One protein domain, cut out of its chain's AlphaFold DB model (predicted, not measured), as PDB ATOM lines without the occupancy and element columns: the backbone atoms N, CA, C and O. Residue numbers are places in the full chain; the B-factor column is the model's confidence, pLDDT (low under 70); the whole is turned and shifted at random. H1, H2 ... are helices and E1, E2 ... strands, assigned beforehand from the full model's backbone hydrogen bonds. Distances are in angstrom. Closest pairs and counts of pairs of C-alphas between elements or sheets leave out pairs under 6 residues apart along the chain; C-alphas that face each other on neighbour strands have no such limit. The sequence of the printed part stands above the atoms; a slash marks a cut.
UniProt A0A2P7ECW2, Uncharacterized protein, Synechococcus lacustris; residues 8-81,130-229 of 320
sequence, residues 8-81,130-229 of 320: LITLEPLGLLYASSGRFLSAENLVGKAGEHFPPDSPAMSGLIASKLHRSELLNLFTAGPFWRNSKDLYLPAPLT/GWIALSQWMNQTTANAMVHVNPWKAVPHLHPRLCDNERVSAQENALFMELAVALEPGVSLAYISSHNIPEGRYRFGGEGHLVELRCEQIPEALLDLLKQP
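AT A GLANCE: This is residues 8 to 81 and 130 to 229 of the 320 residues of an uncharacterized protein of Synechococcus lacustris (UniProt A0A2P7ECW2). A strongly twisted sheet of seven strands curls round the short helix H1, and a long two-stranded hairpin, E5 and E6, reaches away from this body to one end of the longest axis, with the short helix H2 near the other end. Long loops fill much of the rest: residues 14 to 41 run out along the hairpin and back, with residues 17 to 18 paired to E6, and residues 161 to 174 make the hairpin's far tip. The printed part has 174 residues, with two named helices and nine named strands in the order E1 H1 E2 E3 E4 E5 E6 E7 E8 E9 H2; the large sheet runs E4 E3 E2 E7 E1 E9 E8 and is antiparallel throughout, as is the pair E5 and E6. The class is mixed, helices and strands, with 73 of the printed residues in named elements, under half. The whole is flat in outline, 61 by 46 by 25 A, and only just loose, close to compact, with a radius of gyration of the C-alphas of 19.0 A.

IN THESE COORDINATES: E1, residues 8 to 13, begins with C-alpha 8 at (-141.660, 477.481, -44.476) and is 16.4 A long. A long link of 28 residues leads to H1, residues 42 to 50, 12.0 A, and a long link of 12 residues leads on to E2, residues 63 to 69, 16.7 A. E3, residues 74 to 77, is 10.4 A long and E4, residues 131 to 133, is 6.7 A long. E5, residues 152 to 160, starts with C-alpha 152 at (-139.221, 494.513, -33.549) and is 24.7 A long; E6, residues 175 to 183, is 24.9 A. E7, residues 188 to 193, measures 15.8 A, E8, residues 200 to 203, 10.4 A, and E9, residues 210 to 217, 22.7 A. H2, residues 220 to 227, is 10.3 A long and ends with C-alpha 227 at (-147.794, 465.446, -36.174).

HOW THE PARTS SIT: In the large sheet E4 and E8 are the edge strands, and from edge to edge the strands' lines turn by 170 degrees. E1 is antiparallel to E9 at 159 degrees, with N 10 and O 214 3.0 A apart, and to E7 at 150 degrees, with N 9 and O 191 at 2.8 A. E2 is antiparallel to E7 at 152 degrees, with N 67 and O 190 at 2.8 A. E2 and E3 form a hairpin, with N 75 and O 68 at 2.8 A. E3 pairs with E2 over residues 74 to 75 and with E4 over residues 75 to 77, a staggered pairing; N 132 and O 76 are 2.8 A apart. E8 and E9 form a hairpin, with N 202 and O 211 at 2.9 A. H1 is on this sheet, with 35 pairs of C-alphas within 10 A; its closest C-alphas to E2 are those of Ser 42 and Gly 65, 5.1 A. E1, H1 and E2 make a split strand-helix-strand unit, two strands running the same way with E7 between them, and its crossover is right-handed. E5 and E6 form a hairpin at 154 degrees, with N 155 and O 180 at 2.7 A. E6 and E7 meet only through their link, while E4 and E5 are apart. H2 is only just not on the large sheet, with 4 pairs of C-alphas within 10 A, and is apart from H1. In H1 and H2 every O i to N i+4 pair is within hydrogen-bond range.

THE WHOLE: The two C-alphas farthest apart, those of Glu 166 and Pro 229, are 64.7 A from each other. Residues 82 to 129 are not printed, and C-alphas 81 and 130 are 11.9 A apart across this cut, which falls between E3 and E4. The links E4 to E5 and E5 to E6 are long too, with 18 and 14 residues. The mean pLDDT of the printed part is 84.3; residues 19 to 36 and 140 to 144 are under 70.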
ATOM      1  N   LEU A   8    -141.934 476.342 -45.343       97.56
ATOM      2  CA  LEU A   8    -141.660 477.481 -44.476       97.56
ATOM      3  C   LEU A   8    -141.291 478.671 -45.365       97.56
ATOM      4  O   LEU A   8    -140.292 478.640 -46.079       97.56
ATOM      5  N   ILE A   9    -142.092 479.725 -45.310       97.75
ATOM      6  CA  ILE A   9    -141.870 480.959 -46.054       97.75
ATOM      7  C   ILE A   9    -141.346 482.012 -45.089       97.75
ATOM      8  O   ILE A   9    -141.975 482.269 -44.061       97.75
ATOM      9  N   THR A  10    -140.211 482.621 -45.417       97.69
ATOM     10  CA  THR A  10    -139.634 483.725 -44.646       97.69
ATOM     11  C   THR A  10    -139.700 485.022 -45.436       97.69
ATOM     12  O   THR A  10    -139.521 485.031 -46.653       97.69
ATOM     13  N   LEU A  11    -139.977 486.118 -44.732       96.06
ATOM     14  CA  LEU A  11    -140.053 487.464 -45.285       96.06
ATOM     15  C   LEU A  11    -139.045 488.349 -44.552       96.06
ATOM     16  O   LEU A  11    -139.215 488.647 -43.364       96.06
ATOM     17  N   GLU A  12    -138.000 488.757 -45.260       95.56
ATOM     18  CA  GLU A  12    -137.027 489.738 -44.788       95.56
ATOM     19  C   GLU A  12    -137.433 491.128 -45.302       95.56
ATOM     20  O   GLU A  12    -137.506 491.335 -46.516       95.56
ATOM     21  N   PRO A  13    -137.746 492.094 -44.424       92.06
ATOM     22  CA  PRO A  13    -138.100 493.438 -44.862       92.06
ATOM     23  C   PRO A  13    -136.919 494.139 -45.531       92.06
ATOM     24  O   PRO A  13    -135.831 494.201 -44.967       92.06
ATOM     25  N   LEU A  14    -137.156 494.768 -46.684       91.44
ATOM     26  CA  LEU A  14    -136.168 495.645 -47.330       91.44
ATOM     27  C   LEU A  14    -136.184 497.077 -46.760       91.44
ATOM     28  O   LEU A  14    -135.571 497.987 -47.313       91.44
ATOM     29  N   GLY A  15    -136.910 497.286 -45.663       88.75
ATOM     30  CA  GLY A  15    -137.112 498.564 -44.997       88.75
ATOM     31  C   GLY A  15    -138.032 498.391 -43.793       88.75
ATOM     32  O   GLY A  15    -138.012 497.359 -43.123       88.75
ATOM     33  N   LEU A  16    -138.858 499.396 -43.522       85.50
ATOM     34  CA  LEU A  16    -139.913 499.275 -42.517       85.50
ATOM     35  C   LEU A  16    -140.992 498.291 -43.002       85.50
ATOM     36  O   LEU A  16    -141.101 498.031 -44.198       85.50
ATOM     37  N   LEU A  17    -141.783 497.740 -42.090       80.88
ATOM     38  CA  LEU A  17    -143.059 497.092 -42.400       80.88
ATOM     39  C   LEU A  17    -144.193 497.888 -41.771       80.88
ATOM     40  O   LEU A  17    -143.966 498.625 -40.817       80.88
ATOM     41  N   TYR A  18    -145.418 497.665 -42.232       71.88
ATOM     42  CA  TYR A  18    -146.603 498.135 -41.521       71.88
ATOM     43  C   TYR A  18    -147.394 496.970 -40.957       71.88
ATOM     44  O   TYR A  18    -147.492 495.894 -41.556       71.88
ATOM     45  N   ALA A  19    -147.937 497.194 -39.768       60.38
ATOM     46  CA  ALA A  19    -148.832 496.263 -39.117       60.38
ATOM     47  C   ALA A  19    -150.134 496.097 -39.909       60.38
ATOM     48  O   ALA A  19    -150.579 496.993 -40.628       60.38
ATOM     49  N   SER A  20    -150.767 494.931 -39.779       53.91
ATOM     50  CA  SER A  20    -152.051 494.691 -40.430       53.91
ATOM     51  C   SER A  20    -153.162 495.457 -39.707       53.91
ATOM     52  O   SER A  20    -153.381 495.245 -38.514       53.91
ATOM     53  N   SER A  21    -153.856 496.318 -40.458       47.81
ATOM     54  CA  SER A  21    -155.179 496.896 -40.175       47.81
ATOM     55  C   SER A  21    -155.453 497.283 -38.712       47.81
ATOM     56  O   SER A  21    -156.260 496.651 -38.029       47.81
ATOM     57  N   GLY A  22    -154.839 498.376 -38.259       49.91
ATOM     58  CA  GLY A  22    -155.425 499.235 -37.227       49.91
ATOM     59  C   GLY A  22    -156.384 500.255 -37.857       49.91
ATOM     60  O   GLY A  22    -156.369 500.461 -39.071       49.91
ATOM     61  N   ARG A  23    -157.239 500.907 -37.054       45.41
ATOM     62  CA  ARG A  23    -158.048 502.047 -37.533       45.41
ATOM     63  C   ARG A  23    -157.113 503.094 -38.148       45.41
ATOM     64  O   ARG A  23    -156.193 503.536 -37.467       45.41
ATOM     65  N   PHE A  24    -157.372 503.475 -39.398       52.38
ATOM     66  CA  PHE A  24    -156.668 504.558 -40.082       52.38
ATOM     67  C   PHE A  24    -156.689 505.816 -39.203       52.38
ATOM     68  O   PHE A  24    -157.764 506.269 -38.798       52.38
ATOM     69  N   LEU A  25    -155.515 506.353 -38.864       52.03
ATOM     70  CA  LEU A  25    -155.420 507.596 -38.100       52.03
ATOM     71  C   LEU A  25    -155.607 508.761 -39.071       52.03
ATOM     72  O   LEU A  25    -154.671 509.199 -39.729       52.03
ATOM     73  N   SER A  26    -156.838 509.258 -39.191       51.75
ATOM     74  CA  SER A  26    -157.084 510.551 -39.836       51.75
ATOM     75  C   SER A  26    -156.424 511.683 -39.036       51.75
ATOM     76  O   SER A  26    -156.108 511.513 -37.855       51.75
ATOM     77  N   ALA A  27    -156.265 512.864 -39.645       51.44
ATOM     78  CA  ALA A  27    -155.775 514.069 -38.961       51.44
ATOM     79  C   ALA A  27    -156.576 514.400 -37.677       51.44
ATOM     80  O   ALA A  27    -156.045 514.982 -36.736       51.44
ATOM     81  N   GLU A  28    -157.831 513.953 -37.602       47.44
ATOM     82  CA  GLU A  28    -158.725 514.091 -36.446       47.44
ATOM     83  C   GLU A  28    -158.427 513.092 -35.305       47.44
ATOM     84  O   GLU A  28    -158.874 513.290 -34.179       47.44
ATOM     85  N   ASN A  29    -157.655 512.030 -35.566       52.06
ATOM     86  CA  ASN A  29    -157.388 510.913 -34.650       52.06
ATOM     87  C   ASN A  29    -155.894 510.712 -34.322       52.06
ATOM     88  O   ASN A  29    -155.520 509.657 -33.810       52.06
ATOM     89  N   LEU A  30    -155.041 511.723 -34.534       50.84
ATOM     90  CA  LEU A  30    -153.579 511.689 -34.303       50.84
ATOM     91  C   LEU A  30    -153.132 511.305 -32.873       50.84
ATOM     92  O   LEU A  30    -151.947 511.079 -32.637       50.84
ATOM     93  N   VAL A  31    -154.057 511.234 -31.912       43.72
ATOM     94  CA  VAL A  31    -153.787 510.870 -30.508       43.72
ATOM     95  C   VAL A  31    -154.068 509.387 -30.213       43.72
ATOM     96  O   VAL A  31    -153.736 508.886 -29.138       43.72
ATOM     97  N   GLY A  32    -154.683 508.660 -31.149       41.03
ATOM     98  CA  GLY A  32    -154.934 507.232 -31.010       41.03
ATOM     99  C   GLY A  32    -153.703 506.431 -31.416       41.03
ATOM    100  O   GLY A  32    -153.257 506.529 -32.551       41.03
ATOM    101  N   LYS A  33    -153.176 505.570 -30.536       44.84
ATOM    102  CA  LYS A  33    -152.406 504.414 -31.018       44.84
ATOM    103  C   LYS A  33    -153.344 503.647 -31.946       44.84
ATOM    104  O   LYS A  33    -154.304 503.049 -31.451       44.84
ATOM    105  N   ALA A  34    -153.111 503.677 -33.257       40.94
ATOM    106  CA  ALA A  34    -153.712 502.687 -34.135       40.94
ATOM    107  C   ALA A  34    -153.413 501.326 -33.500       40.94
ATOM    108  O   ALA A  34    -152.273 501.045 -33.127       40.94
ATOM    109  N   GLY A  35    -154.468 500.554 -33.233       50.38
ATOM    110  CA  GLY A  35    -154.370 499.215 -32.664       50.38
ATOM    111  C   GLY A  35    -153.740 498.300 -33.698       50.38
ATOM    112  O   GLY A  35    -154.438 497.586 -34.404       50.38
ATOM    113  N   GLU A  36    -152.435 498.422 -33.851       58.72
ATOM    114  CA  GLU A  36    -151.658 497.734 -34.855       58.72
ATOM    115  C   GLU A  36    -151.320 496.338 -34.347       58.72
ATOM    116  O   GLU A  36    -150.646 496.164 -33.328       58.72
ATOM    117  N   HIS A  37    -151.831 495.329 -35.050       72.75
ATOM    118  CA  HIS A  37    -151.455 493.945 -34.821       72.75
ATOM    119  C   HIS A  37    -150.218 493.628 -35.666       72.75
ATOM    120  O   HIS A  37    -150.267 493.666 -36.899       72.75
ATOM    121  N   PHE A  38    -149.100 493.347 -34.996       80.62
ATOM    122  CA  PHE A  38    -147.865 492.910 -35.632       80.62
ATOM    123  C   PHE A  38    -147.329 491.647 -34.939       80.62
ATOM    124  O   PHE A  38    -147.245 491.636 -33.704       80.62
ATOM    125  N   PRO A  39    -146.914 490.615 -35.696       87.19
ATOM    126  CA  PRO A  39    -146.809 490.582 -37.161       87.19
ATOM    127  C   PRO A  39    -148.169 490.475 -37.872       87.19
ATOM    128  O   PRO A  39    -149.163 490.164 -37.215       87.19
ATOM    129  N   PRO A  40    -148.235 490.739 -39.192       86.56
ATOM    130  CA  PRO A  40    -149.434 490.469 -39.976       86.56
ATOM    131  C   PRO A  40    -149.868 489.010 -39.840       86.56
ATOM    132  O   PRO A  40    -149.043 488.099 -39.877       86.56
ATOM    133  N   ASP A  41    -151.166 488.776 -39.698       85.25
ATOM    134  CA  ASP A  41    -151.670 487.415 -39.560       85.25
ATOM    135  C   ASP A  41    -151.607 486.632 -40.871       85.25
ATOM    136  O   ASP A  41    -151.470 487.178 -41.970       85.25
ATOM    137  N   SER A  42    -151.775 485.315 -40.753       87.44
ATOM    138  CA  SER A  42    -151.740 484.405 -41.893       87.44
ATOM    139  C   SER A  42    -152.624 484.794 -43.097       87.44
ATOM    140  O   SER A  42    -152.210 484.475 -44.210       87.44
ATOM    141  N   PRO A  43    -153.783 485.477 -42.962       86.12
ATOM    142  CA  PRO A  43    -154.535 485.962 -44.120       86.12
ATOM    143  C   PRO A  43    -153.752 486.918 -45.032       86.12
ATOM    144  O   PRO A  43    -153.915 486.855 -46.249       86.12
ATOM    145  N   ALA A  44    -152.863 487.758 -44.486       87.12
ATOM    146  CA  ALA A  44    -151.999 488.614 -45.304       87.12
ATOM    147  C   ALA A  44    -151.063 487.767 -46.182       87.12
ATOM    148  O   ALA A  44    -150.899 488.035 -47.373       87.12
ATOM    149  N   MET A  45    -150.514 486.689 -45.609       90.25
ATOM    150  CA  MET A  45    -149.695 485.719 -46.337       90.25
ATOM    151  C   MET A  45    -150.511 484.937 -47.373       90.25
ATOM    152  O   MET A  45    -150.071 484.772 -48.510       90.25
ATOM    153  N   SER A  46    -151.725 484.510 -47.020       90.44
ATOM    154  CA  SER A  46    -152.634 483.844 -47.953       90.44
ATOM    155  C   SER A  46    -152.963 484.733 -49.148       90.44
ATOM    156  O   SER A  46    -152.975 484.239 -50.268       90.44
ATOM    157  N   GLY A  47    -153.201 486.034 -48.943       89.56
ATOM    158  CA  GLY A  47    -153.454 486.983 -50.031       89.56
ATOM    159  C   GLY A  47    -152.267 487.109 -50.990       89.56
ATOM    160  O   GLY A  47    -152.453 487.127 -52.208       89.56
ATOM    161  N   LEU A  48    -151.043 487.115 -50.449       90.69
ATOM    162  CA  LEU A  48    -149.825 487.126 -51.256       90.69
ATOM    163  C   LEU A  48    -149.724 485.877 -52.143       90.69
ATOM    164  O   LEU A  48    -149.524 486.003 -53.352       90.69
ATOM    165  N   ILE A  49    -149.904 484.684 -51.567       91.81
ATOM    166  CA  ILE A  49    -149.823 483.415 -52.307       91.81
ATOM    167  C   ILE A  49    -150.973 483.296 -53.309       91.81
ATOM    168  O   ILE A  49    -150.744 482.981 -54.474       91.81
ATOM    169  N   ALA A  50    -152.196 483.630 -52.897       90.88
ATOM    170  CA  ALA A  50    -153.381 483.586 -53.745       90.88
ATOM    171  C   ALA A  50    -153.243 484.455 -55.003       90.88
ATOM    172  O   ALA A  50    -153.755 484.084 -56.054       90.88
ATOM    173  N   SER A  51    -152.496 485.566 -54.937       90.06
ATOM    174  CA  SER A  51    -152.207 486.405 -56.111       90.06
ATOM    175  C   SER A  51    -151.394 485.697 -57.207       90.06
ATOM    176  O   SER A  51    -151.298 486.202 -58.327       90.06
ATOM    177  N   LYS A  52    -150.784 484.548 -56.883       89.62
ATOM    178  CA  LYS A  52    -149.940 483.738 -57.768       89.62
ATOM    179  C   LYS A  52    -150.537 482.377 -58.123       89.62
ATOM    180  O   LYS A  52    -149.997 481.723 -59.007       89.62
ATOM    181  N   LEU A  53    -151.615 481.960 -57.463       88.31
ATOM    182  CA  LEU A  53    -152.250 480.661 -57.688       88.31
ATOM    183  C   LEU A  53    -153.425 480.755 -58.660       88.31
ATOM    184  O   LEU A  53    -154.087 481.790 -58.777       88.31
ATOM    185  N   HIS A  54    -153.738 479.639 -59.321       87.94
ATOM    186  CA  HIS A  54    -154.993 479.521 -60.048       87.94
ATOM    187  C   HIS A  54    -156.168 479.367 -59.077       87.94
ATOM    188  O   HIS A  54    -156.051 478.816 -57.984       87.94
ATOM    189  N   ARG A  55    -157.358 479.814 -59.500       83.56
ATOM    190  CA  ARG A  55    -158.566 479.816 -58.656       83.56
ATOM    191  C   ARG A  55    -158.931 478.435 -58.096       83.56
ATOM    192  O   ARG A  55    -159.472 478.360 -56.999       83.56
ATOM    193  N   SER A  56    -158.637 477.362 -58.829       85.75
ATOM    194  CA  SER A  56    -158.875 475.976 -58.402       85.75
ATOM    195  C   SER A  56    -157.998 475.535 -57.227       85.75
ATOM    196  O   SER A  56    -158.391 474.647 -56.479       85.75
ATOM    197  N   GLU A  57    -156.824 476.141 -57.056       84.00
ATOM    198  CA  GLU A  57    -155.861 475.786 -56.006       84.00
ATOM    199  C   GLU A  57    -156.170 476.500 -54.683       84.00
ATOM    200  O   GLU A  57    -155.818 476.008 -53.614       84.00
ATOM    201  N   LEU A  58    -156.901 477.621 -54.739       83.88
ATOM    202  CA  LEU A  58    -157.226 478.446 -53.569       83.88
ATOM    203  C   LEU A  58    -157.976 477.678 -52.475       83.88
ATOM    204  O   LEU A  58    -157.742 477.927 -51.298       83.88
ATOM    205  N   LEU A  59    -158.840 476.728 -52.845       83.00
ATOM    206  CA  LEU A  59    -159.603 475.923 -51.880       83.00
ATOM    207  C   LEU A  59    -158.717 474.989 -51.045       83.00
ATOM    208  O   LEU A  59    -159.114 474.575 -49.961       83.00
ATOM    209  N   ASN A  60    -157.517 474.678 -51.537       86.44
ATOM    210  CA  ASN A  60    -156.541 473.844 -50.846       86.44
ATOM    211  C   ASN A  60    -155.390 474.674 -50.258       86.44
ATOM    212  O   ASN A  60    -154.409 474.105 -49.774       86.44
ATOM    213  N   LEU A  61    -155.474 476.010 -50.307       88.06
ATOM    214  CA  LEU A  61    -154.463 476.887 -49.737       88.06
ATOM    215  C   LEU A  61    -154.635 476.971 -48.219       88.06
ATOM    216  O   LEU A  61    -155.459 477.708 -47.686       88.06
ATOM    217  N   PHE A  62    -153.777 476.244 -47.519       91.38
ATOM    218  CA  PHE A  62    -153.575 476.378 -46.082       91.38
ATOM    219  C   PHE A  62    -152.323 477.199 -45.808       91.38
ATOM    220  O   PHE A  62    -151.241 476.865 -46.302       91.38
ATOM    221  N   THR A  63    -152.466 478.227 -44.976       92.31
ATOM    222  CA  THR A  63    -151.357 479.003 -44.414       92.31
ATOM    223  C   THR A  63    -151.521 479.144 -42.906       92.31
ATOM    224  O   THR A  63    -152.648 479.145 -42.402       92.31
ATOM    225  N   ALA A  64    -150.406 479.280 -42.194       92.00
ATOM    226  CA  ALA A  64    -150.400 479.562 -40.766       92.00
ATOM    227  C   ALA A  64    -149.193 480.408 -40.345       92.00
ATOM    228  O   ALA A  64    -148.130 480.382 -40.963       92.00
ATOM    229  N   GLY A  65    -149.381 481.169 -39.275       90.94
ATOM    230  CA  GLY A  65    -148.438 482.133 -38.723       90.94
ATOM    231  C   GLY A  65    -149.195 483.238 -37.972       90.94
ATOM    232  O   GLY A  65    -150.420 483.138 -37.823       90.94
ATOM    233  N   PRO A  66    -148.501 484.289 -37.517       92.38
ATOM    234  CA  PRO A  66    -147.102 484.578 -37.810       92.38
ATOM    235  C   PRO A  66    -146.108 483.999 -36.793       92.38
ATOM    236  O   PRO A  66    -146.387 483.878 -35.601       92.38
ATOM    237  N   PHE A  67    -144.907 483.711 -37.285       96.06
ATOM    238  CA  PHE A  67    -143.712 483.370 -36.515       96.06
ATOM    239  C   PHE A  67    -142.596 484.364 -36.841       96.06
ATOM    240  O   PHE A  67    -142.742 485.223 -37.715       96.06
ATOM    241  N   TRP A  68    -141.445 484.219 -36.194       96.69
ATOM    242  CA  TRP A  68    -140.224 484.872 -36.659       96.69
ATOM    243  C   TRP A  68    -139.041 483.918 -36.607       96.69
ATOM    244  O   TRP A  68    -139.053 482.915 -35.895       96.69
ATOM    245  N   ARG A  69    -138.018 484.214 -37.400       96.81
ATOM    246  CA  ARG A  69    -136.819 483.395 -37.537       96.81
ATOM    247  C   ARG A  69    -135.583 484.277 -37.587       96.81
ATOM    248  O   ARG A  69    -135.609 485.349 -38.189       96.81
ATOM    249  N   ASN A  70    -134.497 483.791 -37.000       95.31
ATOM    250  CA  ASN A  70    -133.152 484.308 -37.238       95.31
ATOM    251  C   ASN A  70    -132.274 483.220 -37.883       95.31
ATOM    252  O   ASN A  70    -132.753 482.151 -38.264       95.31
ATOM    253  N   SER A  71    -130.968 483.466 -37.991       92.69
ATOM    254  CA  SER A  71    -130.024 482.499 -38.568       92.69
ATOM    255  C   SER A  71    -129.912 481.174 -37.804       92.69
ATOM    256  O   SER A  71    -129.378 480.212 -38.352       92.69
ATOM    257  N   LYS A  72    -130.384 481.111 -36.554       91.94
ATOM    258  CA  LYS A  72    -130.223 479.956 -35.664       91.94
ATOM    259  C   LYS A  72    -131.490 479.124 -35.532       91.94
ATOM    260  O   LYS A  72    -131.389 477.904 -35.513       91.94
ATOM    261  N   ASP A  73    -132.650 479.763 -35.387       95.44
ATOM    262  CA  ASP A  73    -133.879 479.051 -35.032       95.44
ATOM    263  C   ASP A  73    -135.154 479.753 -35.523       95.44
ATOM    264  O   ASP A  73    -135.161 480.946 -35.844       95.44
ATOM    265  N   LEU A  74    -136.242 478.983 -35.551       97.00
ATOM    266  CA  LEU A  74    -137.614 479.443 -35.709       97.00
ATOM    267  C   LEU A  74    -138.229 479.659 -34.326       97.00
ATOM    268  O   LEU A  74    -138.053 478.845 -33.427       97.00
ATOM    269  N   TYR A  75    -138.997 480.724 -34.157       96.12
ATOM    270  CA  TYR A  75    -139.569 481.100 -32.875       96.12
ATOM    271  C   TYR A  75    -141.090 481.117 -32.954       96.12
ATOM    272  O   TYR A  75    -141.686 481.802 -33.785       96.12
ATOM    273  N   LEU A  76    -141.717 480.360 -32.057       94.25
ATOM    274  CA  LEU A  76    -143.163 480.188 -31.963       94.25
ATOM    275  C   LEU A  76    -143.719 480.986 -30.774       94.25
ATOM    276  O   LEU A  76    -143.002 481.157 -29.782       94.25
ATOM    277  N   PRO A  77    -144.981 481.453 -30.810       92.38
ATOM    278  CA  PRO A  77    -145.580 482.157 -29.684       92.38
ATOM    279  C   PRO A  77    -145.542 481.323 -28.404       92.38
ATOM    280  O   PRO A  77    -145.935 480.154 -28.382       92.38
ATOM    281  N   ALA A  78    -145.075 481.933 -27.317       90.62
ATOM    282  CA  ALA A  78    -145.027 481.293 -26.015       90.62
ATOM    283  C   ALA A  78    -146.457 481.031 -25.502       90.62
ATOM    284  O   ALA A  78    -147.267 481.964 -25.443       90.62
ATOM    285  N   PRO A  79    -146.781 479.799 -25.065       88.12
ATOM    286  CA  PRO A  79    -148.078 479.503 -24.471       88.12
ATOM    287  C   PRO A  79    -148.382 480.407 -23.270       88.12
ATOM    288  O   PRO A  79    -147.551 480.589 -22.381       88.12
ATOM    289  N   LEU A  80    -149.615 480.917 -23.188       86.62
ATOM    290  CA  LEU A  80    -150.057 481.800 -22.093       86.62
ATOM    291  C   LEU A  80    -150.117 481.110 -20.719       86.62
ATOM    292  O   LEU A  80    -150.346 481.771 -19.703       86.62
ATOM    293  N   THR A  81    -149.929 479.790 -20.688       85.88
ATOM    294  CA  THR A  81    -149.785 478.989 -19.470       85.88
ATOM    295  C   THR A  81    -148.394 479.111 -18.849       85.88
ATOM    296  O   THR A  81    -148.203 478.664 -17.722       85.88
ATOM    297  N   GLY A 130    -144.663 486.568 -25.647       90.81
ATOM    298  CA  GLY A 130    -143.308 486.422 -26.189       90.81
ATOM    299  C   GLY A 130    -143.153 485.142 -27.004       90.81
ATOM    300  O   GLY A 130    -144.139 484.604 -27.509       90.81
ATOM    301  N   TRP A 131    -141.918 484.667 -27.142       93.38
ATOM    302  CA  TRP A 131    -141.559 483.663 -28.142       93.38
ATOM    303  C   TRP A 131    -140.612 482.603 -27.595       93.38
ATOM    304  O   TRP A 131    -139.722 482.907 -26.806       93.38
ATOM    305  N   ILE A 132    -140.781 481.361 -28.033       92.38
ATOM    306  CA  ILE A 132    -139.931 480.229 -27.664       92.38
ATOM    307  C   ILE A 132    -139.301 479.676 -28.932       92.38
ATOM    308  O   ILE A 132    -139.989 479.443 -29.926       92.38
ATOM    309  N   ALA A 133    -137.991 479.463 -28.880       94.06
ATOM    310  CA  ALA A 133    -137.248 478.822 -29.951       94.06
ATOM    311  C   ALA A 133    -137.768 477.390 -30.174       94.06
ATOM    312  O   ALA A 133    -138.004 476.655 -29.209       94.06
ATOM    313  N   LEU A 134    -137.942 476.972 -31.427       93.75
ATOM    314  CA  LEU A 134    -138.469 475.657 -31.789       93.75
ATOM    315  C   LEU A 134    -137.616 474.539 -31.176       93.75
ATOM    316  O   LEU A 134    -138.170 473.576 -30.642       93.75
ATOM    317  N   SER A 135    -136.290 474.706 -31.149       92.50
ATOM    318  CA  SER A 135    -135.367 473.767 -30.491       92.50
ATOM    319  C   SER A 135    -135.634 473.573 -28.992       92.50
ATOM    320  O   SER A 135    -135.348 472.512 -28.437       92.50
ATOM    321  N   GLN A 136    -136.216 474.571 -28.320       90.12
ATOM    322  CA  GLN A 136    -136.547 474.532 -26.894       90.12
ATOM    323  C   GLN A 136    -138.003 474.135 -26.631       90.12
ATOM    324  O   GLN A 136    -138.388 473.940 -25.476       90.12
ATOM    325  N   TRP A 137    -138.824 473.981 -27.676       86.31
ATOM    326  CA  TRP A 137    -140.267 473.815 -27.529       86.31
ATOM    327  C   TRP A 137    -140.661 472.571 -26.726       86.31
ATOM    328  O   TRP A 137    -141.572 472.633 -25.903       86.31
ATOM    329  N   MET A 138    -139.968 471.447 -26.918       79.25
ATOM    330  CA  MET A 138    -140.251 470.214 -26.170       79.25
ATOM    331  C   MET A 138    -139.672 470.234 -24.749       79.25
ATOM    332  O   MET A 138    -140.201 469.579 -23.853       79.25
ATOM    333  N   ASN A 139    -138.632 471.035 -24.514       75.44
ATOM    334  CA  ASN A 139    -137.879 471.082 -23.261       75.44
ATOM    335  C   ASN A 139    -138.183 472.348 -22.452       75.44
ATOM    336  O   ASN A 139    -137.303 472.947 -21.835       75.44
ATOM    337  N   GLN A 140    -139.455 472.739 -22.400       67.44
ATOM    338  CA  GLN A 140    -139.924 473.874 -21.603       67.44
ATOM    339  C   GLN A 140    -139.990 473.542 -20.099       67.44
ATOM    340  O   GLN A 140    -140.994 473.801 -19.432       67.44
ATOM    341  N   THR A 141    -138.975 472.897 -19.533       63.12
ATOM    342  CA  THR A 141    -138.870 472.773 -18.075       63.12
ATOM    343  C   THR A 141    -138.541 474.138 -17.480       63.12
ATOM    344  O   THR A 141    -137.796 474.913 -18.083       63.12
ATOM    345  N   THR A 142    -139.086 474.428 -16.301       58.16
ATOM    346  CA  THR A 142    -139.072 475.753 -15.662       58.16
ATOM    347  C   THR A 142    -137.680 476.354 -15.438       58.16
ATOM    348  O   THR A 142    -137.596 477.551 -15.237       58.16
ATOM    349  N   ALA A 143    -136.586 475.590 -15.494       59.41
ATOM    350  CA  ALA A 143    -135.256 476.116 -15.169       59.41
ATOM    351  C   ALA A 143    -134.452 476.685 -16.360       59.41
ATOM    352  O   ALA A 143    -133.611 477.548 -16.135       59.41
ATOM    353  N   ASN A 144    -134.686 476.238 -17.604       65.19
ATOM    354  CA  ASN A 144    -133.723 476.466 -18.704       65.19
ATOM    355  C   ASN A 144    -134.310 477.051 -19.998       65.19
ATOM    356  O   ASN A 144    -133.550 477.439 -20.883       65.19
ATOM    357  N   ALA A 145    -135.634 477.100 -20.150       75.94
ATOM    358  CA  ALA A 145    -136.241 477.625 -21.371       75.94
ATOM    359  C   ALA A 145    -136.357 479.153 -21.318       75.94
ATOM    360  O   ALA A 145    -136.842 479.728 -20.336       75.94
ATOM    361  N   MET A 146    -135.907 479.794 -22.395       87.81
ATOM    362  CA  MET A 146    -135.910 481.243 -22.534       87.81
ATOM    363  C   MET A 146    -137.131 481.688 -23.330       87.81
ATOM    364  O   MET A 146    -137.467 481.120 -24.368       87.81
ATOM    365  N   VAL A 147    -137.786 482.730 -22.833       91.00
ATOM    366  CA  VAL A 147    -138.841 483.436 -23.547       91.00
ATOM    367  C   VAL A 147    -138.257 484.725 -24.098       91.00
ATOM    368  O   VAL A 147    -137.816 485.605 -23.356       91.00
ATOM    369  N   HIS A 148    -138.262 484.824 -25.416       91.88
ATOM    370  CA  HIS A 148    -137.780 485.972 -26.158       91.88
ATOM    371  C   HIS A 148    -138.879 487.027 -26.274       91.88
ATOM    372  O   HIS A 148    -140.064 486.717 -26.428       91.88
ATOM    373  N   VAL A 149    -138.478 488.291 -26.194       90.50
ATOM    374  CA  VAL A 149    -139.354 489.426 -26.500       90.50
ATOM    375  C   VAL A 149    -139.508 489.590 -28.012       90.50
ATOM    376  O   VAL A 149    -138.882 488.879 -28.792       90.50
ATOM    377  N   ASN A 150    -140.377 490.509 -28.423       91.12
ATOM    378  CA  ASN A 150    -140.560 490.845 -29.829       91.12
ATOM    379  C   ASN A 150    -139.259 491.440 -30.404       91.12
ATOM    380  O   ASN A 150    -138.828 492.476 -29.897       91.12
ATOM    381  N   PRO A 151    -138.672 490.858 -31.464       93.12
ATOM    382  CA  PRO A 151    -137.487 491.399 -32.138       93.12
ATOM    383  C   PRO A 151    -137.846 492.519 -33.130       93.12
ATOM    384  O   PRO A 151    -137.340 492.589 -34.251       93.12
ATOM    385  N   TRP A 152    -138.797 493.370 -32.756       91.31
ATOM    386  CA  TRP A 152    -139.221 494.513 -33.549       91.31
ATOM    387  C   TRP A 152    -139.696 495.639 -32.648       91.31
ATOM    388  O   TRP A 152    -140.131 495.430 -31.513       91.31
ATOM    389  N   LYS A 153    -139.660 496.851 -33.192       88.50
ATOM    390  CA  LYS A 153    -140.128 498.059 -32.518       88.50
ATOM    391  C   LYS A 153    -141.015 498.878 -33.439       88.50
ATOM    392  O   LYS A 153    -140.735 499.000 -34.630       88.50
ATOM    393  N   ALA A 154    -142.056 499.462 -32.858       85.31
ATOM    394  CA  ALA A 154    -142.828 500.493 -33.528       85.31
ATOM    395  C   ALA A 154    -141.971 501.762 -33.655       85.31
ATOM    396  O   ALA A 154    -141.320 502.173 -32.689       85.31
ATOM    397  N   VAL A 155    -141.963 502.375 -34.833       85.12
ATOM    398  CA  VAL A 155    -141.270 503.625 -35.137       85.12
ATOM    399  C   VAL A 155    -142.254 504.587 -35.805       85.12
ATOM    400  O   VAL A 155    -142.924 504.199 -36.757       85.12
ATOM    401  N   PRO A 156    -142.384 505.832 -35.323       82.62
ATOM    402  CA  PRO A 156    -143.251 506.803 -35.973       82.62
ATOM    403  C   PRO A 156    -142.694 507.170 -37.350       82.62
ATOM    404  O   PRO A 156    -141.498 507.432 -37.491       82.62
ATOM    405  N   HIS A 157    -143.569 507.216 -38.349       79.25
ATOM    406  CA  HIS A 157    -143.244 507.615 -39.708       79.25
ATOM    407  C   HIS A 157    -144.237 508.676 -40.193       79.25
ATOM    408  O   HIS A 157    -145.448 508.536 -40.024       79.25
ATOM    409  N   LEU A 158    -143.705 509.775 -40.733       83.56
ATOM    410  CA  LEU A 158    -144.485 510.920 -41.197       83.56
ATOM    411  C   LEU A 158    -144.568 510.919 -42.718       83.56
ATOM    412  O   LEU A 158    -143.551 510.822 -43.402       83.56
ATOM    413  N   HIS A 159    -145.775 511.145 -43.218       81.25
ATOM    414  CA  HIS A 159    -146.099 511.242 -44.634       81.25
ATOM    415  C   HIS A 159    -146.601 512.650 -44.945       81.25
ATOM    416  O   HIS A 159    -147.807 512.913 -44.873       81.25
ATOM    417  N   PRO A 160    -145.689 513.598 -45.226       86.88
ATOM    418  CA  PRO A 160    -146.074 514.919 -45.684       86.88
ATOM    419  C   PRO A 160    -146.521 514.856 -47.148       86.88
ATOM    420  O   PRO A 160    -145.800 514.372 -48.020       86.88
ATOM    421  N   ARG A 161    -147.699 515.403 -47.432       87.00
ATOM    422  CA  ARG A 161    -148.189 515.645 -48.785       87.00
ATOM    423  C   ARG A 161    -147.772 517.043 -49.218       87.00
ATOM    424  O   ARG A 161    -148.098 518.033 -48.561       87.00
ATOM    425  N   LEU A 162    -147.055 517.119 -50.331       90.62
ATOM    426  CA  LEU A 162    -146.681 518.379 -50.962       90.62
ATOM    427  C   LEU A 162    -147.671 518.719 -52.078       90.62
ATOM    428  O   LEU A 162    -148.354 517.834 -52.593       90.62
ATOM    429  N   CYS A 163    -147.754 519.994 -52.436       89.56
ATOM    430  CA  CYS A 163    -148.430 520.423 -53.656       89.56
ATOM    431  C   CYS A 163    -147.730 519.840 -54.897       89.56
ATOM    432  O   CYS A 163    -146.505 519.719 -54.927       89.56
ATOM    433  N   ASP A 164    -148.491 519.559 -55.955       90.00
ATOM    434  CA  ASP A 164    -147.956 518.908 -57.164       90.00
ATOM    435  C   ASP A 164    -146.863 519.732 -57.867       90.00
ATOM    436  O   ASP A 164    -145.926 519.177 -58.440       90.00
ATOM    437  N   ASN A 165    -146.965 521.065 -57.808       94.00
ATOM    438  CA  ASN A 165    -146.129 521.984 -58.589       94.00
ATOM    439  C   ASN A 165    -145.116 522.784 -57.757       94.00
ATOM    440  O   ASN A 165    -144.320 523.539 -58.314       94.00
ATOM    441  N   GLU A 166    -145.133 522.661 -56.431       91.00
ATOM    442  CA  GLU A 166    -144.321 523.491 -55.539       91.00
ATOM    443  C   GLU A 166    -143.924 522.728 -54.271       91.00
ATOM    444  O   GLU A 166    -144.650 521.876 -53.766       91.00
ATOM    445  N   ARG A 167    -142.742 523.037 -53.724       88.56
ATOM    446  CA  ARG A 167    -142.200 522.377 -52.522       88.56
ATOM    447  C   ARG A 167    -142.781 522.962 -51.232       88.56
ATOM    448  O   ARG A 167    -142.039 523.348 -50.333       88.56
ATOM    449  N   VAL A 168    -144.101 523.043 -51.154       90.31
ATOM    450  CA  VAL A 168    -144.833 523.484 -49.963       90.31
ATOM    451  C   VAL A 168    -145.883 522.445 -49.583       90.31
ATOM    452  O   VAL A 168    -146.279 521.614 -50.398       90.31
ATOM    453  N   SER A 169    -146.291 522.460 -48.313       86.75
ATOM    454  CA  SER A 169    -147.330 521.568 -47.794       86.75
ATOM    455  C   SER A 169    -148.643 521.771 -48.549       86.75
ATOM    456  O   SER A 169    -149.061 522.912 -48.744       86.75
ATOM    457  N   ALA A 170    -149.344 520.677 -48.857       86.38
ATOM    458  CA  ALA A 170    -150.695 520.693 -49.431       86.38
ATOM    459  C   ALA A 170    -151.783 521.207 -48.453       86.38
ATOM    460  O   ALA A 170    -152.974 521.017 -48.691       86.38
ATOM    461  N   GLN A 171    -151.366 521.844 -47.351       85.25
ATOM    462  CA  GLN A 171    -152.183 522.451 -46.303       85.25
ATOM    463  C   GLN A 171    -153.091 521.443 -45.584       85.25
ATOM    464  O   GLN A 171    -152.617 520.677 -44.743       85.25
ATOM    465  N   GLU A 172    -154.392 521.444 -45.866       81.19
ATOM    466  CA  GLU A 172    -155.353 520.590 -45.171       81.19
ATOM    467  C   GLU A 172    -155.087 519.104 -45.437       81.19
ATOM    468  O   GLU A 172    -154.847 518.671 -46.572       81.19
ATOM    469  N   ASN A 173    -155.126 518.306 -44.364       76.06
ATOM    470  CA  ASN A 173    -154.859 516.864 -44.398       76.06
ATOM    471  C   ASN A 173    -153.533 516.505 -45.099       76.06
ATOM    472  O   ASN A 173    -153.406 515.449 -45.715       76.06
ATOM    473  N   ALA A 174    -152.543 517.403 -45.041       83.44
ATOM    474  CA  ALA A 174    -151.257 517.234 -45.709       83.44
ATOM    475  C   ALA A 174    -150.195 516.543 -44.848       83.44
ATOM    476  O   ALA A 174    -149.044 516.445 -45.258       83.44
ATOM    477  N   LEU A 175    -150.553 516.078 -43.653       81.69
ATOM    478  CA  LEU A 175    -149.656 515.322 -42.795       81.69
ATOM    479  C   LEU A 175    -150.390 514.115 -42.234       81.69
ATOM    480  O   LEU A 175    -151.415 514.253 -41.568       81.69
ATOM    481  N   PHE A 176    -149.824 512.945 -42.487       77.50
ATOM    482  CA  PHE A 176    -150.265 511.688 -41.912       77.50
ATOM    483  C   PHE A 176    -149.125 511.091 -41.084       77.50
ATOM    484  O   PHE A 176    -147.959 511.169 -41.474       77.50
ATOM    485  N   MET A 177    -149.451 510.549 -39.914       76.25
ATOM    486  CA  MET A 177    -148.502 509.845 -39.055       76.25
ATOM    487  C   MET A 177    -148.985 508.415 -38.880       76.25
ATOM    488  O   MET A 177    -150.125 508.194 -38.473       76.25
ATOM    489  N   GLU A 178    -148.087 507.466 -39.097       74.88
ATOM    490  CA  GLU A 178    -148.324 506.063 -38.777       74.88
ATOM    491  C   GLU A 178    -147.187 505.487 -37.945       74.88
ATOM    492  O   GLU A 178    -146.109 506.079 -37.826       74.88
ATOM    493  N   LEU A 179    -147.433 504.324 -37.349       77.44
ATOM    494  CA  LEU A 179    -146.391 503.554 -36.700       77.44
ATOM    495  C   LEU A 179    -145.917 502.484 -37.686       77.44
ATOM    496  O   LEU A 179    -146.583 501.499 -37.976       77.44
ATOM    497  N   ALA A 180    -144.720 502.680 -38.220       82.25
ATOM    498  CA  ALA A 180    -144.021 501.616 -38.910       82.25
ATOM    499  C   ALA A 180    -143.456 500.615 -37.903       82.25
ATOM    500  O   ALA A 180    -143.297 500.903 -36.718       82.25
ATOM    501  N   VAL A 181    -143.072 499.442 -38.380       86.81
ATOM    502  CA  VAL A 181    -142.413 498.407 -37.597       86.81
ATOM    503  C   VAL A 181    -141.034 498.150 -38.185       86.81
ATOM    504  O   VAL A 181    -140.890 497.784 -39.350       86.81
ATOM    505  N   ALA A 182    -140.008 498.344 -37.361       90.00
ATOM    506  CA  ALA A 182    -138.629 498.018 -37.689       90.00
ATOM    507  C   ALA A 182    -138.251 496.684 -37.036       90.00
ATOM    508  O   ALA A 182    -138.312 496.569 -35.808       90.00
ATOM    509  N   LEU A 183    -137.858 495.700 -37.847       92.25
ATOM    510  CA  LEU A 183    -137.299 494.434 -37.367       92.25
ATOM    511  C   LEU A 183    -135.837 494.616 -36.953       92.25
ATOM    512  O   LEU A 183    -135.119 495.460 -37.491       92.25
ATOM    513  N   GLU A 184    -135.391 493.807 -35.997       93.06
ATOM    514  CA  GLU A 184    -133.969 493.682 -35.692       93.06
ATOM    515  C   GLU A 184    -133.193 493.088 -36.885       93.06
ATOM    516  O   GLU A 184    -133.720 492.236 -37.607       93.06
ATOM    517  N   PRO A 185    -131.930 493.497 -37.107       91.94
ATOM    518  CA  PRO A 185    -131.109 492.938 -38.176       91.94
ATOM    519  C   PRO A 185    -130.976 491.412 -38.083       91.94
ATOM    520  O   PRO A 185    -130.699 490.863 -37.017       91.94
ATOM    521  N   GLY A 186    -131.126 490.727 -39.220       93.12
ATOM    522  CA  GLY A 186    -131.037 489.264 -39.294       93.12
ATOM    523  C   GLY A 186    -132.284 488.524 -38.798       93.12
ATOM    524  O   GLY A 186    -132.242 487.298 -38.661       93.12
ATOM    525  N   VAL A 187    -133.378 489.243 -38.534       95.56
ATOM    526  CA  VAL A 187    -134.687 488.671 -38.213       95.56
ATOM    527  C   VAL A 187    -135.606 488.759 -39.425       95.56
ATOM    528  O   VAL A 187    -135.676 489.773 -40.112       95.56
ATOM    529  N   SER A 188    -136.347 487.682 -39.658       96.56
ATOM    530  CA  SER A 188    -137.376 487.577 -40.690       96.56
ATOM    531  C   SER A 188    -138.703 487.165 -40.062       96.56
ATOM    532  O   SER A 188    -138.731 486.453 -39.053       96.56
ATOM    533  N   LEU A 189    -139.810 487.594 -40.662       96.12
ATOM    534  CA  LEU A 189    -141.110 486.992 -40.368       96.12
ATOM    535  C   LEU A 189    -141.164 485.611 -41.007       96.12
ATOM    536  O   LEU A 189    -140.581 485.413 -42.069       96.12
ATOM    537  N   ALA A 190    -141.875 484.671 -40.393       97.31
ATOM    538  CA  ALA A 190    -142.024 483.336 -40.952       97.31
ATOM    539  C   ALA A 190    -143.473 482.842 -40.896       97.31
ATOM    540  O   ALA A 190    -144.213 483.126 -39.954       97.31
ATOM    541  N   TYR A 191    -143.859 482.083 -41.915       96.62
ATOM    542  CA  TYR A 191    -145.182 481.491 -42.088       96.62
ATOM    543  C   TYR A 191    -145.018 480.081 -42.642       96.62
ATOM    544  O   TYR A 191    -144.050 479.799 -43.342       96.62
ATOM    545  N   ILE A 192    -145.969 479.198 -42.371       96.00
ATOM    546  CA  ILE A 192    -146.027 477.885 -43.015       96.00
ATOM    547  C   ILE A 192    -147.132 477.859 -44.064       96.00
ATOM    548  O   ILE A 192    -148.175 478.493 -43.895       96.00
ATOM    549  N   SER A 193    -146.894 477.129 -45.149       95.25
ATOM    550  CA  SER A 193    -147.795 477.051 -46.296       95.25
ATOM    551  C   SER A 193    -147.883 475.631 -46.847       95.25
ATOM    552  O   SER A 193    -146.929 474.851 -46.820       95.25
ATOM    553  N   SER A 194    -149.059 475.307 -47.363       94.12
ATOM    554  CA  SER A 194    -149.324 474.127 -48.196       94.12
ATOM    555  C   SER A 194    -148.723 474.242 -49.597       94.12
ATOM    556  O   SER A 194    -148.330 473.235 -50.177       94.12
ATOM    557  N   HIS A 195    -148.620 475.467 -50.117       93.88
ATOM    558  CA  HIS A 195    -148.183 475.760 -51.478       93.88
ATOM    559  C   HIS A 195    -146.842 476.489 -51.489       93.88
ATOM    560  O   HIS A 195    -146.566 477.324 -50.621       93.88
ATOM    561  N   ASN A 196    -146.045 476.187 -52.511       94.25
ATOM    562  CA  ASN A 196    -144.844 476.937 -52.840       94.25
ATOM    563  C   ASN A 196    -145.219 478.293 -53.462       94.25
ATOM    564  O   ASN A 196    -146.269 478.438 -54.089       94.25
ATOM    565  N   ILE A 197    -144.324 479.263 -53.341       93.56
ATOM    566  CA  ILE A 197    -144.363 480.535 -54.054       93.56
ATOM    567  C   ILE A 197    -142.940 480.841 -54.551       93.56
ATOM    568  O   ILE A 197    -141.987 480.605 -53.809       93.56
ATOM    569  N   PRO A 198    -142.757 481.346 -55.789       95.19
ATOM    570  CA  PRO A 198    -141.427 481.678 -56.289       95.19
ATOM    571  C   PRO A 198    -140.701 482.656 -55.363       95.19
ATOM    572  O   PRO A 198    -141.293 483.630 -54.899       95.19
ATOM    573  N   GLU A 199    -139.418 482.426 -55.116       97.31
ATOM    574  CA  GLU A 199    -138.605 483.351 -54.325       97.31
ATOM    575  C   GLU A 199    -138.416 484.694 -55.042       97.31
ATOM    576  O   GLU A 199    -138.512 484.787 -56.269       97.31
ATOM    577  N   GLY A 200    -138.142 485.744 -54.268       97.00
ATOM    578  CA  GLY A 200    -137.852 487.074 -54.795       97.00
ATOM    579  C   GLY A 200    -138.548 488.187 -54.026       97.00
ATOM    580  O   GLY A 200    -138.909 488.035 -52.862       97.00
ATOM    581  N   ARG A 201    -138.734 489.337 -54.675       96.31
ATOM    582  CA  ARG A 201    -139.251 490.544 -54.021       96.31
ATOM    583  C   ARG A 201    -140.747 490.700 -54.205       96.31
ATOM    584  O   ARG A 201    -141.251 490.680 -55.327       96.31
ATOM    585  N   TYR A 202    -141.433 490.945 -53.098       94.00
ATOM    586  CA  TYR A 202    -142.883 491.048 -53.056       94.00
ATOM    587  C   TYR A 202    -143.337 492.271 -52.283       94.00
ATOM    588  O   TYR A 202    -142.669 492.717 -51.354       94.00
ATOM    589  N   ARG A 203    -144.515 492.781 -52.652       90.94
ATOM    590  CA  ARG A 203    -145.248 493.724 -51.808       90.94
ATOM    591  C   ARG A 203    -145.965 492.941 -50.715       90.94
ATOM    592  O   ARG A 203    -146.717 492.024 -51.038       90.94
ATOM    593  N   PHE A 204    -145.740 493.293 -49.456       88.00
ATOM    594  CA  PHE A 204    -146.349 492.617 -48.314       88.00
ATOM    595  C   PHE A 204    -146.755 493.626 -47.238       88.00
ATOM    596  O   PHE A 204    -145.946 494.447 -46.812       88.00
ATOM    597  N   GLY A 205    -148.011 493.549 -46.792       78.25
ATOM    598  CA  GLY A 205    -148.615 494.542 -45.901       78.25
ATOM    599  C   GLY A 205    -149.227 495.735 -46.649       78.25
ATOM    600  O   GLY A 205    -149.542 495.641 -47.837       78.25
ATOM    601  N   GLY A 206    -149.439 496.839 -45.926       72.56
ATOM    602  CA  GLY A 206    -149.955 498.102 -46.471       72.56
ATOM    603  C   GLY A 206    -148.884 498.952 -47.168       72.56
ATOM    604  O   GLY A 206    -147.695 498.637 -47.107       72.56
ATOM    605  N   GLU A 207    -149.315 500.022 -47.844       73.38
ATOM    606  CA  GLU A 207    -148.458 501.100 -48.387       73.38
ATOM    607  C   GLU A 207    -147.307 500.661 -49.321       73.38
ATOM    608  O   GLU A 207    -146.332 501.375 -49.534       73.38
ATOM    609  N   GLY A 208    -147.403 499.473 -49.927       74.69
ATOM    610  CA  GLY A 208    -146.460 499.022 -50.957       74.69
ATOM    611  C   GLY A 208    -145.091 498.553 -50.448       74.69
ATOM    612  O   GLY A 208    -144.151 498.483 -51.241       74.69
ATOM    613  N   HIS A 209    -144.982 498.190 -49.169       84.88
ATOM    614  CA  HIS A 209    -143.730 497.748 -48.551       84.88
ATOM    615  C   HIS A 209    -143.167 496.476 -49.176       84.88
ATOM    616  O   HIS A 209    -143.907 495.540 -49.477       84.88
ATOM    617  N   LEU A 210    -141.845 496.454 -49.374       92.00
ATOM    618  CA  LEU A 210    -141.149 495.354 -50.030       92.00
ATOM    619  C   LEU A 210    -140.496 494.409 -49.026       92.00
ATOM    620  O   LEU A 210    -139.802 494.831 -48.100       92.00
ATOM    621  N   VAL A 211    -140.668 493.120 -49.285       94.06
ATOM    622  CA  VAL A 211    -139.993 492.026 -48.591       94.06
ATOM    623  C   VAL A 211    -139.242 491.166 -49.597       94.06
ATOM    624  O   VAL A 211    -139.707 490.958 -50.721       94.06
ATOM    625  N   GLU A 212    -138.088 490.657 -49.188       96.75
ATOM    626  CA  GLU A 212    -137.402 489.551 -49.847       96.75
ATOM    627  C   GLU A 212    -137.998 488.249 -49.286       96.75
ATOM    628  O   GLU A 212    -137.948 487.994 -48.080       96.75
ATOM    629  N   LEU A 213    -138.624 487.459 -50.154       97.19
ATOM    630  CA  LEU A 213    -139.275 486.200 -49.818       97.19
ATOM    631  C   LEU A 213    -138.349 485.035 -50.142       97.19
ATOM    632  O   LEU A 213    -137.861 484.927 -51.271       97.19
ATOM    633  N   ARG A 214    -138.206 484.116 -49.185       97.56
ATOM    634  CA  ARG A 214    -137.609 482.791 -49.405       97.56
ATOM    635  C   ARG A 214    -138.603 481.692 -49.069       97.56
ATOM    636  O   ARG A 214    -139.439 481.865 -48.179       97.56
ATOM    637  N   CYS A 215    -138.517 480.572 -49.776       97.44
ATOM    638  CA  CYS A 215    -139.408 479.437 -49.587       97.44
ATOM    639  C   CYS A 215    -138.593 478.158 -49.407       97.44
ATOM    640  O   CYS A 215    -137.996 477.625 -50.337       97.44
ATOM    641  N   GLU A 216    -138.593 477.653 -48.181       96.44
ATOM    642  CA  GLU A 216    -137.854 476.462 -47.784       96.44
ATOM    643  C   GLU A 216    -138.827 475.326 -47.450       96.44
ATOM    644  O   GLU A 216    -140.023 475.538 -47.237       96.44
ATOM    645  N   GLN A 217    -138.318 474.096 -47.373       96.69
ATOM    646  CA  GLN A 217    -139.088 472.996 -46.792       96.69
ATOM    647  C   GLN A 217    -139.334 473.257 -45.304       96.69
ATOM    648  O   GLN A 217    -138.488 473.825 -44.608       96.69
ATOM    649  N   ILE A 218    -140.495 472.832 -44.806       94.62
ATOM    650  CA  ILE A 218    -140.803 472.951 -43.381       94.62
ATOM    651  C   ILE A 218    -139.759 472.182 -42.543       94.62
ATOM    652  O   ILE A 218    -139.446 471.034 -42.869       94.62
ATOM    653  N   PRO A 219    -139.211 472.770 -41.458       94.38
ATOM    654  CA  PRO A 219    -138.260 472.069 -40.604       94.38
ATOM    655  C   PRO A 219    -138.859 470.783 -40.030       94.38
ATOM    656  O   PRO A 219    -139.980 470.801 -39.514       94.38
ATOM    657  N   GLU A 220    -138.095 469.689 -40.047       93.00
ATOM    658  CA  GLU A 220    -138.554 468.382 -39.554       93.00
ATOM    659  C   GLU A 220    -139.014 468.454 -38.094       93.00
ATOM    660  O   GLU A 220    -140.092 467.972 -37.769       93.00
ATOM    661  N   ALA A 221    -138.294 469.191 -37.241       92.12
ATOM    662  CA  ALA A 221    -138.684 469.405 -35.847       92.12
ATOM    663  C   ALA A 221    -140.067 470.071 -35.692       92.12
ATOM    664  O   ALA A 221    -140.817 469.735 -34.775       92.12
ATOM    665  N   LEU A 222    -140.432 471.004 -36.584       91.81
ATOM    666  CA  LEU A 222    -141.763 471.615 -36.582       91.81
ATOM    667  C   LEU A 222    -142.804 470.630 -37.115       91.81
ATOM    668  O   LEU A 222    -143.894 470.524 -36.560       91.81
ATOM    669  N   LEU A 223    -142.469 469.892 -38.169       90.75
ATOM    670  CA  LEU A 223    -143.356 468.884 -38.731       90.75
ATOM    671  C   LEU A 223    -143.678 467.794 -37.699       90.75
ATOM    672  O   LEU A 223    -144.843 467.460 -37.506       90.75
ATOM    673  N   ASP A 224    -142.674 467.290 -36.989       89.50
ATOM    674  CA  ASP A 224    -142.825 466.312 -35.913       89.50
ATOM    675  C   ASP A 224    -143.711 466.835 -34.793       89.50
ATOM    676  O   ASP A 224    -144.555 466.107 -34.273       89.50
ATOM    677  N   LEU A 225    -143.555 468.114 -34.453       86.06
ATOM    678  CA  LEU A 225    -144.359 468.788 -33.449       86.06
ATOM    679  C   LEU A 225    -145.836 468.898 -33.863       86.06
ATOM    680  O   LEU A 225    -146.725 468.634 -33.051       86.06
ATOM    681  N   LEU A 226    -146.097 469.220 -35.130       86.44
ATOM    682  CA  LEU A 226    -147.437 469.285 -35.718       86.44
ATOM    683  C   LEU A 226    -148.083 467.898 -35.890       86.44
ATOM    684  O   LEU A 226    -149.308 467.786 -35.869       86.44
ATOM    685  N   LYS A 227    -147.285 466.830 -36.042       86.69
ATOM    686  CA  LYS A 227    -147.794 465.446 -36.174       86.69
ATOM    687  C   LYS A 227    -148.281 464.883 -34.848       86.69
ATOM    688  O   LYS A 227    -148.974 463.865 -34.848       86.69
ATOM    689  N   GLN A 228    -147.914 465.496 -33.722       81.81
ATOM    690  CA  GLN A 228    -148.261 464.954 -32.417       81.81
ATOM    691  C   GLN A 228    -149.781 465.006 -32.195       81.81
ATOM    692  O   GLN A 228    -150.376 466.070 -32.354       81.81
ATOM    693  N   PRO A 229    -150.409 463.898 -31.767       79.38
ATOM    694  CA  PRO A 229    -151.842 463.880 -31.497       79.38
ATOM    695  C   PRO A 229    -152.169 464.791 -30.313       79.38
ATOM    696  O   PRO A 229    -151.456 464.798 -29.298       79.38
TER     697      PRO A 229